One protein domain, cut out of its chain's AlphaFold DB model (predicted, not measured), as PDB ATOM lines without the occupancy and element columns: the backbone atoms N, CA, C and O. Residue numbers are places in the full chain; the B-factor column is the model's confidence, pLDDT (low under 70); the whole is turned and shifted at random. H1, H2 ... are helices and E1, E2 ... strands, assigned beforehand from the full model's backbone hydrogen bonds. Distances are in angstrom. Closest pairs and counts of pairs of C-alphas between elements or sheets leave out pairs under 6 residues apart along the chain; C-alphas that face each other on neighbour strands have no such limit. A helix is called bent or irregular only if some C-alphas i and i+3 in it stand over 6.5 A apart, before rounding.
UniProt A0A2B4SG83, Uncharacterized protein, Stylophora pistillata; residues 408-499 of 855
ATOM      1  N   GLN A 408     -51.913  -5.745 -35.766       74.81
ATOM      2  CA  GLN A 408     -51.242  -7.046 -35.697       74.81
ATOM      3  C   GLN A 408     -50.879  -7.456 -34.259       74.81
ATOM      4  O   GLN A 408     -51.047  -8.612 -33.883       74.81
ATOM      5  N   PHE A 409     -50.504  -6.499 -33.399       78.44
ATOM      6  CA  PHE A 409     -50.151  -6.766 -31.994       78.44
ATOM      7  C   PHE A 409     -51.357  -7.133 -31.118       78.44
ATOM      8  O   PHE A 409     -51.198  -7.572 -29.984       78.44
ATOM      9  N   HIS A 410     -52.576  -6.956 -31.630       79.62
ATOM     10  CA  HIS A 410     -53.815  -7.324 -30.947       79.62
ATOM     11  C   HIS A 410     -54.542  -8.474 -31.652       79.62
ATOM     12  O   HIS A 410     -55.733  -8.679 -31.415       79.62
ATOM     13  N   PHE A 411     -53.846  -9.232 -32.507       81.44
ATOM     14  CA  PHE A 411     -54.417 -10.326 -33.291       81.44
ATOM     15  C   PHE A 411     -55.219 -11.326 -32.438       81.44
ATOM     16  O   PHE A 411     -56.340 -11.686 -32.791       81.44
ATOM     17  N   HIS A 412     -54.714 -11.690 -31.258       78.25
ATOM     18  CA  HIS A 412     -55.394 -12.635 -30.370       78.25
ATOM     19  C   HIS A 412     -56.739 -12.114 -29.817       78.25
ATOM     20  O   HIS A 412     -57.657 -12.885 -29.545       78.25
ATOM     21  N   GLU A 413     -56.912 -10.795 -29.692       83.25
ATOM     22  CA  GLU A 413     -58.214 -10.205 -29.350       83.25
ATOM     23  C   GLU A 413     -59.176 -10.219 -30.546       83.25
ATOM     24  O   GLU A 413     -60.387 -10.338 -30.363       83.25
ATOM     25  N   TRP A 414     -58.654 -10.149 -31.775       82.00
ATOM     26  CA  TRP A 414     -59.453 -10.284 -32.992       82.00
ATOM     27  C   TRP A 414     -59.970 -11.711 -33.197       82.00
ATOM     28  O   TRP A 414     -61.133 -11.865 -33.569       82.00
ATOM     29  N   GLU A 415     -59.186 -12.737 -32.852       84.12
ATOM     30  CA  GLU A 415     -59.639 -14.141 -32.854       84.12
ATOM     31  C   GLU A 415     -60.839 -14.377 -31.926       84.12
ATOM     32  O   GLU A 415     -61.715 -15.191 -32.217       84.12
ATOM     33  N   LYS A 416     -60.924 -13.631 -30.819       85.75
ATOM     34  CA  LYS A 416     -62.062 -13.704 -29.886       85.75
ATOM     35  C   LYS A 416     -63.331 -13.054 -30.448       85.75
ATOM     36  O   LYS A 416     -64.423 -13.330 -29.957       85.75
ATOM     37  N   ILE A 417     -63.202 -12.165 -31.438       83.50
ATOM     38  CA  ILE A 417     -64.304 -11.376 -32.011       83.50
ATOM     39  C   ILE A 417     -64.839 -12.010 -33.301       83.50
ATOM     40  O   ILE A 417     -66.038 -11.914 -33.569       83.50
ATOM     41  N   THR A 418     -63.982 -12.638 -34.107       78.69
ATOM     42  CA  THR A 418     -64.363 -13.231 -35.394       78.69
ATOM     43  C   THR A 418     -63.553 -14.487 -35.702       78.69
ATOM     44  O   THR A 418     -62.363 -14.554 -35.416       78.69
ATOM     45  N   SER A 419     -64.200 -15.470 -36.329       83.31
ATOM     46  CA  SER A 419     -63.563 -16.668 -36.892       83.31
ATOM     47  C   SER A 419     -63.354 -16.577 -38.413       83.31
ATOM     48  O   SER A 419     -62.957 -17.558 -39.042       83.31
ATOM     49  N   ASP A 420     -63.641 -15.417 -39.016       82.88
ATOM     50  CA  ASP A 420     -63.447 -15.161 -40.445       82.88
ATOM     51  C   ASP A 420     -61.953 -15.066 -40.781       82.88
ATOM     52  O   ASP A 420     -61.270 -14.122 -40.373       82.88
ATOM     53  N   LYS A 421     -61.464 -16.040 -41.554       76.00
ATOM     54  CA  LYS A 421     -60.059 -16.120 -41.959       76.00
ATOM     55  C   LYS A 421     -59.594 -14.895 -42.739       76.00
ATOM     56  O   LYS A 421     -58.500 -14.428 -42.477       76.00
ATOM     57  N   VAL A 422     -60.428 -14.313 -43.603       75.62
ATOM     58  CA  VAL A 422     -60.034 -13.148 -44.415       75.62
ATOM     59  C   VAL A 422     -59.742 -11.945 -43.524       75.62
ATOM     60  O   VAL A 422     -58.781 -11.214 -43.744       75.62
ATOM     61  N   ILE A 423     -60.560 -11.741 -42.490       77.75
ATOM     62  CA  ILE A 423     -60.366 -10.643 -41.537       77.75
ATOM     63  C   ILE A 423     -59.122 -10.891 -40.684       77.75
ATOM     64  O   ILE A 423     -58.359  -9.960 -40.439       77.75
ATOM     65  N   LEU A 424     -58.915 -12.127 -40.236       81.25
ATOM     66  CA  LEU A 424     -57.750 -12.491 -39.438       81.25
ATOM     67  C   LEU A 424     -56.452 -12.350 -40.248       81.25
ATOM     68  O   LEU A 424     -55.505 -11.735 -39.762       81.25
ATOM     69  N   ASP A 425     -56.434 -12.805 -41.498       79.56
ATOM     70  CA  ASP A 425     -55.293 -12.646 -42.401       79.56
ATOM     71  C   ASP A 425     -54.995 -11.152 -42.631       79.56
ATOM     72  O   ASP A 425     -53.878 -10.708 -42.392       79.56
ATOM     73  N   LEU A 426     -56.014 -10.327 -42.914       78.75
ATOM     74  CA  LEU A 426     -55.868  -8.866 -43.041       78.75
ATOM     75  C   LEU A 426     -55.285  -8.182 -41.790       78.75
ATOM     76  O   LEU A 426     -54.571  -7.188 -41.914       78.75
ATOM     77  N   VAL A 427     -55.615  -8.665 -40.588       81.25
ATOM     78  CA  VAL A 427     -55.099  -8.114 -39.320       81.25
ATOM     79  C   VAL A 427     -53.627  -8.478 -39.111       81.25
ATOM     80  O   VAL A 427     -52.909  -7.694 -38.490       81.25
ATOM     81  N   ARG A 428     -53.180  -9.631 -39.625       75.94
ATOM     82  CA  ARG A 428     -51.764 -10.042 -39.615       75.94
ATOM     83  C   ARG A 428     -50.940  -9.296 -40.658       75.94
ATOM     84  O   ARG A 428     -49.772  -9.033 -40.416       75.94
ATOM     85  N   GLY A 429     -51.552  -8.941 -41.777       70.06
ATOM     86  CA  GLY A 429     -50.906  -8.242 -42.880       70.06
ATOM     87  C   GLY A 429     -51.536  -8.659 -44.203       70.06
ATOM     88  O   GLY A 429     -51.974  -9.794 -44.359       70.06
ATOM     89  N   TYR A 430     -51.618  -7.734 -45.156       65.81
ATOM     90  CA  TYR A 430     -52.189  -8.014 -46.471       65.81
ATOM     91  C   TYR A 430     -51.093  -8.006 -47.527       65.81
ATOM     92  O   TYR A 430     -50.520  -6.955 -47.811       65.81
ATOM     93  N   THR A 431     -50.824  -9.168 -48.113       61.53
ATOM     94  CA  THR A 431     -49.951  -9.297 -49.278       61.53
ATOM     95  C   THR A 431     -50.737  -8.959 -50.540       61.53
ATOM     96  O   THR A 431     -51.894  -9.348 -50.699       61.53
ATOM     97  N   ILE A 432     -50.123  -8.200 -51.446       62.69
ATOM     98  CA  ILE A 432     -50.709  -7.943 -52.761       62.69
ATOM     99  C   ILE A 432     -50.371  -9.141 -53.648       62.69
ATOM    100  O   ILE A 432     -49.214  -9.337 -54.012       62.69
ATOM    101  N   ASP A 433     -51.381  -9.936 -53.989       53.91
ATOM    102  CA  ASP A 433     -51.196 -11.119 -54.828       53.91
ATOM    103  C   ASP A 433     -50.951 -10.713 -56.290       53.91
ATOM    104  O   ASP A 433     -51.855 -10.239 -56.988       53.91
ATOM    105  N   PHE A 434     -49.728 -10.925 -56.777       56.94
ATOM    106  CA  PHE A 434     -49.390 -10.766 -58.189       56.94
ATOM    107  C   PHE A 434     -49.489 -12.106 -58.931       56.94
ATOM    108  O   PHE A 434     -49.093 -13.152 -58.427       56.94
ATOM    109  N   ILE A 435     -50.001 -12.076 -60.167       58.72
ATOM    110  CA  ILE A 435     -50.130 -13.267 -61.035       58.72
ATOM    111  C   ILE A 435     -48.748 -13.781 -61.490       58.72
ATOM    112  O   ILE A 435     -48.575 -14.962 -61.780       58.72
ATOM    113  N   SER A 436     -47.765 -12.887 -61.540       62.66
ATOM    114  CA  SER A 436     -46.352 -13.152 -61.806       62.66
ATOM    115  C   SER A 436     -45.521 -12.110 -61.064       62.66
ATOM    116  O   SER A 436     -46.031 -11.020 -60.799       62.66
ATOM    117  N   VAL A 437     -44.250 -12.400 -60.776       64.00
ATOM    118  CA  VAL A 437     -43.341 -11.428 -60.144       64.00
ATOM    119  C   VAL A 437     -43.336 -10.129 -60.970       64.00
ATOM    120  O   VAL A 437     -43.063 -10.190 -62.176       64.00
ATOM    121  N   PRO A 438     -43.708  -8.974 -60.387       65.75
ATOM    122  CA  PRO A 438     -43.682  -7.710 -61.107       65.75
ATOM    123  C   PRO A 438     -42.232  -7.369 -61.461       65.75
ATOM    124  O   PRO A 438     -41.340  -7.491 -60.633       65.75
ATOM    125  N   THR A 439     -41.988  -6.955 -62.703       63.81
ATOM    126  CA  THR A 439     -40.657  -6.540 -63.163       63.81
ATOM    127  C   THR A 439     -40.683  -5.060 -63.523       63.81
ATOM    128  O   THR A 439     -41.582  -4.595 -64.227       63.81
ATOM    129  N   GLN A 440     -39.706  -4.306 -63.024       65.62
ATOM    130  CA  GLN A 440     -39.505  -2.899 -63.350       65.62
ATOM    131  C   GLN A 440     -38.199  -2.769 -64.135       65.62
ATOM    132  O   GLN A 440     -37.115  -2.961 -63.602       65.62
ATOM    133  N   THR A 441     -38.301  -2.486 -65.437       64.38
ATOM    134  CA  THR A 441     -37.122  -2.422 -66.330       64.38
ATOM    135  C   THR A 441     -36.328  -1.116 -66.216       64.38
ATOM    136  O   THR A 441     -35.202  -1.036 -66.699       64.38
ATOM    137  N   SER A 442     -36.904  -0.087 -65.588       66.69
ATOM    138  CA  SER A 442     -36.270   1.216 -65.372       66.69
ATOM    139  C   SER A 442     -36.923   1.957 -64.206       66.69
ATOM    140  O   SER A 442     -38.145   1.865 -64.049       66.69
ATOM    141  N   HIS A 443     -36.152   2.759 -63.467       68.56
ATOM    142  CA  HIS A 443     -36.687   3.627 -62.415       68.56
ATOM    143  C   HIS A 443     -37.737   4.608 -62.977       68.56
ATOM    144  O   HIS A 443     -37.506   5.251 -64.012       68.56
ATOM    145  N   PRO A 444     -38.903   4.746 -62.325       69.81
ATOM    146  CA  PRO A 444     -39.956   5.632 -62.786       69.81
ATOM    147  C   PRO A 444     -39.566   7.084 -62.502       69.81
ATOM    148  O   PRO A 444     -39.103   7.424 -61.418       69.81
ATOM    149  N   LYS A 445     -39.788   7.979 -63.468       70.94
ATOM    150  CA  LYS A 445     -39.540   9.411 -63.258       70.94
ATOM    151  C   LYS A 445     -40.619   9.997 -62.346       70.94
ATOM    152  O   LYS A 445     -41.804   9.916 -62.679       70.94
ATOM    153  N   GLN A 446     -40.215  10.629 -61.244       69.38
ATOM    154  CA  GLN A 446     -41.137  11.413 -60.421       69.38
ATOM    155  C   GLN A 446     -41.737  12.564 -61.255       69.38
ATOM    156  O   GLN A 446     -41.014  13.215 -62.021       69.38
ATOM    157  N   PRO A 447     -43.054  12.825 -61.159       69.69
ATOM    158  CA  PRO A 447     -43.672  13.990 -61.781       69.69
ATOM    159  C   PRO A 447     -42.994  15.285 -61.313       69.69
ATOM    160  O   PRO A 447     -42.644  15.410 -60.142       69.69
ATOM    161  N   LYS A 448     -42.836  16.271 -62.204       75.56
ATOM    162  CA  LYS A 448     -42.344  17.599 -61.805       75.56
ATOM    163  C   LYS A 448     -43.364  18.245 -60.867       75.56
ATOM    164  O   LYS A 448     -44.470  18.548 -61.308       75.56
ATOM    165  N   LEU A 449     -42.980  18.439 -59.610       74.88
ATOM    166  CA  LEU A 449     -43.775  19.140 -58.605       74.88
ATOM    167  C   LEU A 449     -43.397  20.621 -58.591       74.88
ATOM    168  O   LEU A 449     -42.227  20.979 -58.738       74.88
ATOM    169  N   GLU A 450     -44.380  21.495 -58.401       81.81
ATOM    170  CA  GLU A 450     -44.097  22.901 -58.121       81.81
ATOM    171  C   GLU A 450     -43.577  23.074 -56.681       81.81
ATOM    172  O   GLU A 450     -43.908  22.290 -55.792       81.81
ATOM    173  N   LYS A 451     -42.814  24.144 -56.397       78.50
ATOM    174  CA  LYS A 451     -42.209  24.381 -55.061       78.50
ATOM    175  C   LYS A 451     -43.212  24.285 -53.903       78.50
ATOM    176  O   LYS A 451     -42.883  23.824 -52.815       78.50
ATOM    177  N   HIS A 452     -44.444  24.738 -54.124       78.56
ATOM    178  CA  HIS A 452     -45.491  24.701 -53.108       78.56
ATOM    179  C   HIS A 452     -46.044  23.277 -52.875       78.56
ATOM    180  O   HIS A 452     -46.454  22.948 -51.761       78.56
ATOM    181  N   GLU A 453     -46.027  22.425 -53.903       77.19
ATOM    182  CA  GLU A 453     -46.408  21.013 -53.827       77.19
ATOM    183  C   GLU A 453     -45.315  20.186 -53.144       77.19
ATOM    184  O   GLU A 453     -45.621  19.323 -52.328       77.19
ATOM    185  N   GLU A 454     -44.046  20.494 -53.401       79.25
ATOM    186  CA  GLU A 454     -42.902  19.849 -52.749       79.25
ATOM    187  C   GLU A 454     -42.910  20.073 -51.228       79.25
ATOM    188  O   GLU A 454     -42.786  19.129 -50.443       79.25
ATOM    189  N   ILE A 455     -43.166  21.312 -50.790       80.31
ATOM    190  CA  ILE A 455     -43.327  21.644 -49.365       80.31
ATOM    191  C   ILE A 455     -44.492  20.847 -48.758       80.31
ATOM    192  O   ILE A 455     -44.371  20.288 -47.662       80.31
ATOM    193  N   ALA A 456     -45.618  20.751 -49.471       82.06
ATOM    194  CA  ALA A 456     -46.783  20.004 -49.008       82.06
ATOM    195  C   ALA A 456     -46.520  18.491 -48.924       82.06
ATOM    196  O   ALA A 456     -46.961  17.852 -47.965       82.06
ATOM    197  N   LEU A 457     -45.789  17.921 -49.885       81.88
ATOM    198  CA  LEU A 457     -45.414  16.509 -49.900       81.88
ATOM    199  C   LEU A 457     -44.472  16.178 -48.737       81.88
ATOM    200  O   LEU A 457     -44.767  15.274 -47.961       81.88
ATOM    201  N   ASN A 458     -43.410  16.962 -48.545       82.69
ATOM    202  CA  ASN A 458     -42.463  16.777 -47.441       82.69
ATOM    203  C   ASN A 458     -43.129  16.909 -46.063       82.69
ATOM    204  O   ASN A 458     -42.824  16.151 -45.140       82.69
ATOM    205  N   THR A 459     -44.082  17.834 -45.923       83.56
ATOM    206  CA  THR A 459     -44.889  17.960 -44.698       83.56
ATOM    207  C   THR A 459     -45.728  16.700 -44.456       83.56
ATOM    208  O   THR A 459     -45.751  16.177 -43.342       83.56
ATOM    209  N   LEU A 460     -46.372  16.165 -45.500       83.81
ATOM    210  CA  LEU A 460     -47.162  14.934 -45.410       83.81
ATOM    211  C   LEU A 460     -46.299  13.705 -45.085       83.81
ATOM    212  O   LEU A 460     -46.709  12.898 -44.255       83.81
ATOM    213  N   LEU A 461     -45.112  13.569 -45.684       81.38
ATOM    214  CA  LEU A 461     -44.185  12.467 -45.401       81.38
ATOM    215  C   LEU A 461     -43.726  12.482 -43.939       81.38
ATOM    216  O   LEU A 461     -43.810  11.458 -43.263       81.38
ATOM    217  N   LYS A 462     -43.347  13.654 -43.409       82.88
ATOM    218  CA  LYS A 462     -42.987  13.813 -41.988       82.88
ATOM    219  C   LYS A 462     -44.135  13.425 -41.058       82.88
ATOM    220  O   LYS A 462     -43.913  12.717 -40.079       82.88
ATOM    221  N   GLU A 463     -45.367  13.828 -41.376       82.00
ATOM    222  CA  GLU A 463     -46.541  13.419 -40.599       82.00
ATOM    223  C   GLU A 463     -46.783  11.902 -40.635       82.00
ATOM    224  O   GLU A 463     -47.166  11.315 -39.620       82.00
ATOM    225  N   LEU A 464     -46.618  11.264 -41.798       80.12
ATOM    226  CA  LEU A 464     -46.839   9.826 -41.964       80.12
ATOM    227  C   LEU A 464     -45.760   9.001 -41.252       80.12
ATOM    228  O   LEU A 464     -46.109   8.017 -40.595       80.12
ATOM    229  N   LEU A 465     -44.500   9.442 -41.298       77.88
ATOM    230  CA  LEU A 465     -43.390   8.870 -40.528       77.88
ATOM    231  C   LEU A 465     -43.637   9.009 -39.020       77.88
ATOM    232  O   LEU A 465     -43.551   8.030 -38.279       77.88
ATOM    233  N   GLN A 466     -44.047  10.195 -38.555       82.12
ATOM    234  CA  GLN A 466     -44.348  10.431 -37.138       82.12
ATOM    235  C   GLN A 466     -45.507   9.552 -36.634       82.12
ATOM    236  O   GLN A 466     -45.497   9.097 -35.490       82.12
ATOM    237  N   LYS A 467     -46.501   9.284 -37.489       78.06
ATOM    238  CA  LYS A 467     -47.633   8.389 -37.190       78.06
ATOM    239  C   LYS A 467     -47.295   6.900 -37.358       78.06
ATOM    240  O   LYS A 467     -48.159   6.072 -37.061       78.06
ATOM    241  N   ARG A 468     -46.081   6.557 -37.816       73.19
ATOM    242  CA  ARG A 468     -45.648   5.202 -38.218       73.19
ATOM    243  C   ARG A 468     -46.601   4.533 -39.213       73.19
ATOM    244  O   ARG A 468     -46.947   3.364 -39.078       73.19
ATOM    245  N   VAL A 469     -47.108   5.315 -40.165       73.88
ATOM    246  CA  VAL A 469     -47.897   4.800 -41.299       73.88
ATOM    247  C   VAL A 469     -46.974   4.309 -42.414       73.88
ATOM    248  O   VAL A 469     -47.341   3.398 -43.144       73.88
ATOM    249  N   ILE A 470     -45.800   4.930 -42.532       76.94
ATOM    250  CA  ILE A 470     -44.710   4.570 -43.440       76.94
ATOM    251  C   ILE A 470     -43.410   4.523 -42.632       76.94
ATOM    252  O   ILE A 470     -43.342   5.114 -41.547       76.94
ATOM    253  N   GLU A 471     -42.389   3.871 -43.172       76.88
ATOM    254  CA  GLU A 471     -41.045   3.802 -42.603       76.88
ATOM    255  C   GLU A 471     -39.988   4.104 -43.666       76.88
ATOM    256  O   GLU A 471     -40.286   4.109 -44.859       76.88
ATOM    257  N   ILE A 472     -38.777   4.428 -43.212       77.50
ATOM    258  CA  ILE A 472     -37.631   4.605 -44.100       77.50
ATOM    259  C   ILE A 472     -37.043   3.220 -44.348       77.50
ATOM    260  O   ILE A 472     -36.773   2.473 -43.411       77.50
ATOM    261  N   CYS A 473     -36.855   2.918 -45.616       72.12
ATOM    262  CA  CYS A 473     -36.466   1.637 -46.179       72.12
ATOM    263  C   CYS A 473     -35.173   1.824 -46.979       72.12
ATOM    264  O   CYS A 473     -34.947   2.896 -47.542       72.12
ATOM    265  N   ASN A 474     -34.338   0.789 -47.029       76.19
ATOM    266  CA  ASN A 474     -33.157   0.782 -47.887       76.19
ATOM    267  C   ASN A 474     -33.527   0.210 -49.259       76.19
ATOM    268  O   ASN A 474     -34.480  -0.557 -49.365       76.19
ATOM    269  N   HIS A 475     -32.769   0.581 -50.287       75.00
ATOM    270  CA  HIS A 475     -32.935   0.003 -51.618       75.00
ATOM    271  C   HIS A 475     -32.619  -1.497 -51.612       75.00
ATOM    272  O   HIS A 475     -31.612  -1.914 -51.031       75.00
ATOM    273  N   GLU A 476     -33.461  -2.285 -52.284       67.75
ATOM    274  CA  GLU A 476     -33.326  -3.742 -52.415       67.75
ATOM    275  C   GLU A 476     -33.320  -4.167 -53.892       67.75
ATOM    276  O   GLU A 476     -34.029  -3.607 -54.731       67.75
ATOM    277  N   ASP A 477     -32.527  -5.188 -54.231       62.62
ATOM    278  CA  ASP A 477     -32.471  -5.717 -55.596       62.62
ATOM    279  C   ASP A 477     -33.823  -6.333 -55.998       62.62
ATOM    280  O   ASP A 477     -34.315  -7.272 -55.373       62.62
ATOM    281  N   GLY A 478     -34.412  -5.826 -57.086       66.25
ATOM    282  CA  GLY A 478     -35.744  -6.236 -57.549       66.25
ATOM    283  C   GLY A 478     -36.900  -5.429 -56.952       66.25
ATOM    284  O   GLY A 478     -38.059  -5.810 -57.137       66.25
ATOM    285  N   GLU A 479     -36.607  -4.317 -56.272       70.88
ATOM    286  CA  GLU A 479     -37.619  -3.399 -55.755       70.88
ATOM    287  C   GLU A 479     -38.549  -2.852 -56.850       70.88
ATOM    288  O   GLU A 479     -38.176  -2.658 -58.011       70.88
ATOM    289  N   PHE A 480     -39.794  -2.577 -56.456       73.06
ATOM    290  CA  PHE A 480     -40.780  -1.938 -57.318       73.06
ATOM    291  C   PHE A 480     -41.137  -0.560 -56.762       73.06
ATOM    292  O   PHE A 480     -41.890  -0.430 -55.794       73.06
ATOM    293  N   ILE A 481     -40.625   0.488 -57.402       75.06
ATOM    294  CA  ILE A 481     -40.820   1.873 -56.971       75.06
ATOM    295  C   ILE A 481     -42.070   2.449 -57.642       75.06
ATOM    296  O   ILE A 481     -42.276   2.296 -58.849       75.06
ATOM    297  N   SER A 482     -42.901   3.149 -56.865       76.75
ATOM    298  CA  SER A 482     -44.087   3.865 -57.358       76.75
ATOM    299  C   SER A 482     -43.936   5.377 -57.159       76.75
ATOM    300  O   SER A 482     -43.733   5.813 -56.024       76.75
ATOM    301  N   PRO A 483     -44.085   6.210 -58.209       79.12
ATOM    302  CA  PRO A 483     -44.023   7.655 -58.043       79.12
ATOM    303  C   PRO A 483     -45.246   8.188 -57.291       79.12
ATOM    304  O   PRO A 483     -46.321   7.579 -57.281       79.12
ATOM    305  N   VAL A 484     -45.098   9.362 -56.684       77.00
ATOM    306  CA  VAL A 484     -46.133   9.990 -55.855       77.00
ATOM    307  C   VAL A 484     -46.607  11.288 -56.500       77.00
ATOM    308  O   VAL A 484     -45.824  12.036 -57.075       77.00
ATOM    309  N   PHE A 485     -47.902  11.589 -56.389       82.25
ATOM    310  CA  PHE A 485     -48.438  12.897 -56.768       82.25
ATOM    311  C   PHE A 485     -49.466  13.412 -55.760       82.25
ATOM    312  O   PHE A 485     -50.072  12.649 -54.998       82.25
ATOM    313  N   LEU A 486     -49.672  14.731 -55.755       81.75
ATOM    314  CA  LEU A 486     -50.600  15.394 -54.848       81.75
ATOM    315  C   LEU A 486     -51.957  15.678 -55.503       81.75
ATOM    316  O   LEU A 486     -52.079  15.974 -56.689       81.75
ATOM    317  N   ARG A 487     -53.021  15.611 -54.698       81.94
ATOM    318  CA  ARG A 487     -54.366  16.082 -55.065       81.94
ATOM    319  C   ARG A 487     -54.918  17.042 -54.009       81.94
ATOM    320  O   ARG A 487     -54.977  16.660 -52.837       81.94
ATOM    321  N   PRO A 488     -55.393  18.240 -54.385       79.56
ATOM    322  CA  PRO A 488     -55.961  19.186 -53.430       79.56
ATOM    323  C   PRO A 488     -57.282  18.674 -52.830       79.56
ATOM    324  O   PRO A 488     -58.123  18.068 -53.499       79.56
ATOM    325  N   LYS A 489     -57.475  18.913 -51.533       76.81
ATOM    326  CA  LYS A 489     -58.717  18.669 -50.786       76.81
ATOM    327  C   LYS A 489     -59.557  19.947 -50.751       76.81
ATOM    328  O   LYS A 489     -59.045  21.056 -50.827       76.81
ATOM    329  N   LYS A 490     -60.862  19.792 -50.492       67.44
ATOM    330  CA  LYS A 490     -61.820  20.907 -50.336       67.44
ATOM    331  C   LYS A 490     -61.488  21.893 -49.199       67.44
ATOM    332  O   LYS A 490     -62.083  22.958 -49.155       67.44
ATOM    333  N   ASN A 491     -60.605  21.524 -48.269       66.75
ATOM    334  CA  ASN A 491     -60.193  22.342 -47.125       66.75
ATOM    335  C   ASN A 491     -58.835  23.044 -47.327       66.75
ATOM    336  O   ASN A 491     -58.299  23.559 -46.355       66.75
ATOM    337  N   GLY A 492     -58.260  23.007 -48.536       68.25
ATOM    338  CA  GLY A 492     -56.974  23.644 -48.852       68.25
ATOM    339  C   GLY A 492     -55.729  22.770 -48.644       68.25
ATOM    340  O   GLY A 492     -54.662  23.138 -49.113       68.25
ATOM    341  N   ASN A 493     -55.846  21.590 -48.017       76.50
ATOM    342  CA  ASN A 493     -54.709  20.671 -47.810       76.50
ATOM    343  C   ASN A 493     -54.572  19.650 -48.954       76.50
ATOM    344  O   ASN A 493     -55.530  19.391 -49.674       76.50
ATOM    345  N   TYR A 494     -53.432  18.964 -49.068       81.25
ATOM    346  CA  TYR A 494     -53.202  17.951 -50.111       81.25
ATOM    347  C   TYR A 494     -53.471  16.500 -49.648       81.25
ATOM    348  O   TYR A 494     -53.519  16.183 -48.450       81.25
ATOM    349  N   ARG A 495     -53.735  15.606 -50.611       82.00
ATOM    350  CA  ARG A 495     -53.694  14.135 -50.495       82.00
ATOM    351  C   ARG A 495     -52.500  13.628 -51.285       82.00
ATOM    352  O   ARG A 495     -52.423  13.923 -52.470       82.00
ATOM    353  N   MET A 496     -51.661  12.828 -50.644       83.81
ATOM    354  CA  MET A 496     -50.632  12.037 -51.307       83.81
ATOM    355  C   MET A 496     -51.277  10.810 -51.966       83.81
ATOM    356  O   MET A 496     -52.076  10.130 -51.316       83.81
ATOM    357  N   ILE A 497     -50.984  10.557 -53.242       78.75
ATOM    358  CA  ILE A 497     -51.463   9.389 -53.995       78.75
ATOM    359  C   ILE A 497     -50.258   8.660 -54.591       78.75
ATOM    360  O   ILE A 497     -49.440   9.278 -55.267       78.75
ATOM    361  N   LEU A 498     -50.187   7.348 -54.356       75.69
ATOM    362  CA  LEU A 498     -49.252   6.447 -55.029       75.69
ATOM    363  C   LEU A 498     -49.754   6.179 -56.450       75.69
ATOM    364  O   LEU A 498     -50.914   5.798 -56.644       75.69
ATOM    365  N   ASN A 499     -48.901   6.394 -57.446       71.31
ATOM    366  CA  ASN A 499     -49.231   6.127 -58.835       71.31
ATOM    367  C   ASN A 499     -48.980   4.653 -59.170       71.31
ATOM    368  O   ASN A 499     -47.847   4.243 -59.394       71.31
TER     369      ASN A 499
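This is residues 408 to 499 of the 855 residues of an uncharacterized protein of Stylophora pistillata (UniProt A0A2B4SG83). What does the model look like? It is two separate lobes joined by a long strap of chain: a small helical hairpin, H1 and H2, in one lobe, and in the other the longer helix H3 crossing over a two-stranded hairpin, E1 and E2. The strap is residues 429 to 450, and a second long stretch, residues 467 to 483, loops out from the end of H3 before E1. What is it made of? The printed part has 92 residues with three named helices and two named strands, in the order H1 H2 H3 E1 E2, and the sheet, order E1 - E2, is antiparallel. The class is mixed, helices and strands, with under half of the residues in named elements; the whole is loose, with a radius of gyration of the C-alphas of 17.7 A and spans of 50 by 38 by 24 A.

How do the first two helices stand? H1, residues 408 to 415, and H2, residues 421 to 428, form a helical hairpin and touch, the closest C-alphas being those of Gln 408 and Arg 428, 5.0 A apart. They run opposite ways at a shallow tilt of 27 degrees. What comes near H3, residues 451 to 466? It is apart from H1 and H2. Its C-alpha of Ala 456 is 6.8 A from that of Tyr 494 in E2, residues 494 to 498, and its C-alpha of Glu 453 is 7.1 A from that of Leu 486 in E1, residues 484 to 488, the closest C-alphas in each case. How do the backbones pair? E1 and E2 form an antiparallel hairpin at 149 degrees, with N 485 and O 497 at 3.0 A and N 495 and O 487 at 2.8 A, within hydrogen-bond range. In H2 and H3 every O i to N i+4 pair is within hydrogen-bond range, and in H1 2 of 4 are.

Where does the first helix begin? C-alpha 408 of H1 is at (-51.242, -7.046, -35.697). H1 is irregular, with C-alphas 409 and 412 8.0 A apart. How long are the larger elements? H3 runs 22.8 A from C-alpha 451 at (-42.209, 24.381, -55.061); E1 spans 13.7 A and E2 13.1 A, ending at C-alpha 498 at (-49.252, 6.447, -55.029).

How large is it? The C-alphas of Lys 416 and Lys 451, the two farthest apart, are 49.8 A from each other, and the printed part has no cut. Which links are long? H2 to H3 and H3 to E1 are long; residues 431 to 436 and 472 to 477 in them stand free. Where is confidence low? Residues 430 to 444, 446 to 447, 476 to 478 and 490 to 492 have pLDDT under 70, against a mean of 75.2 for the printed part.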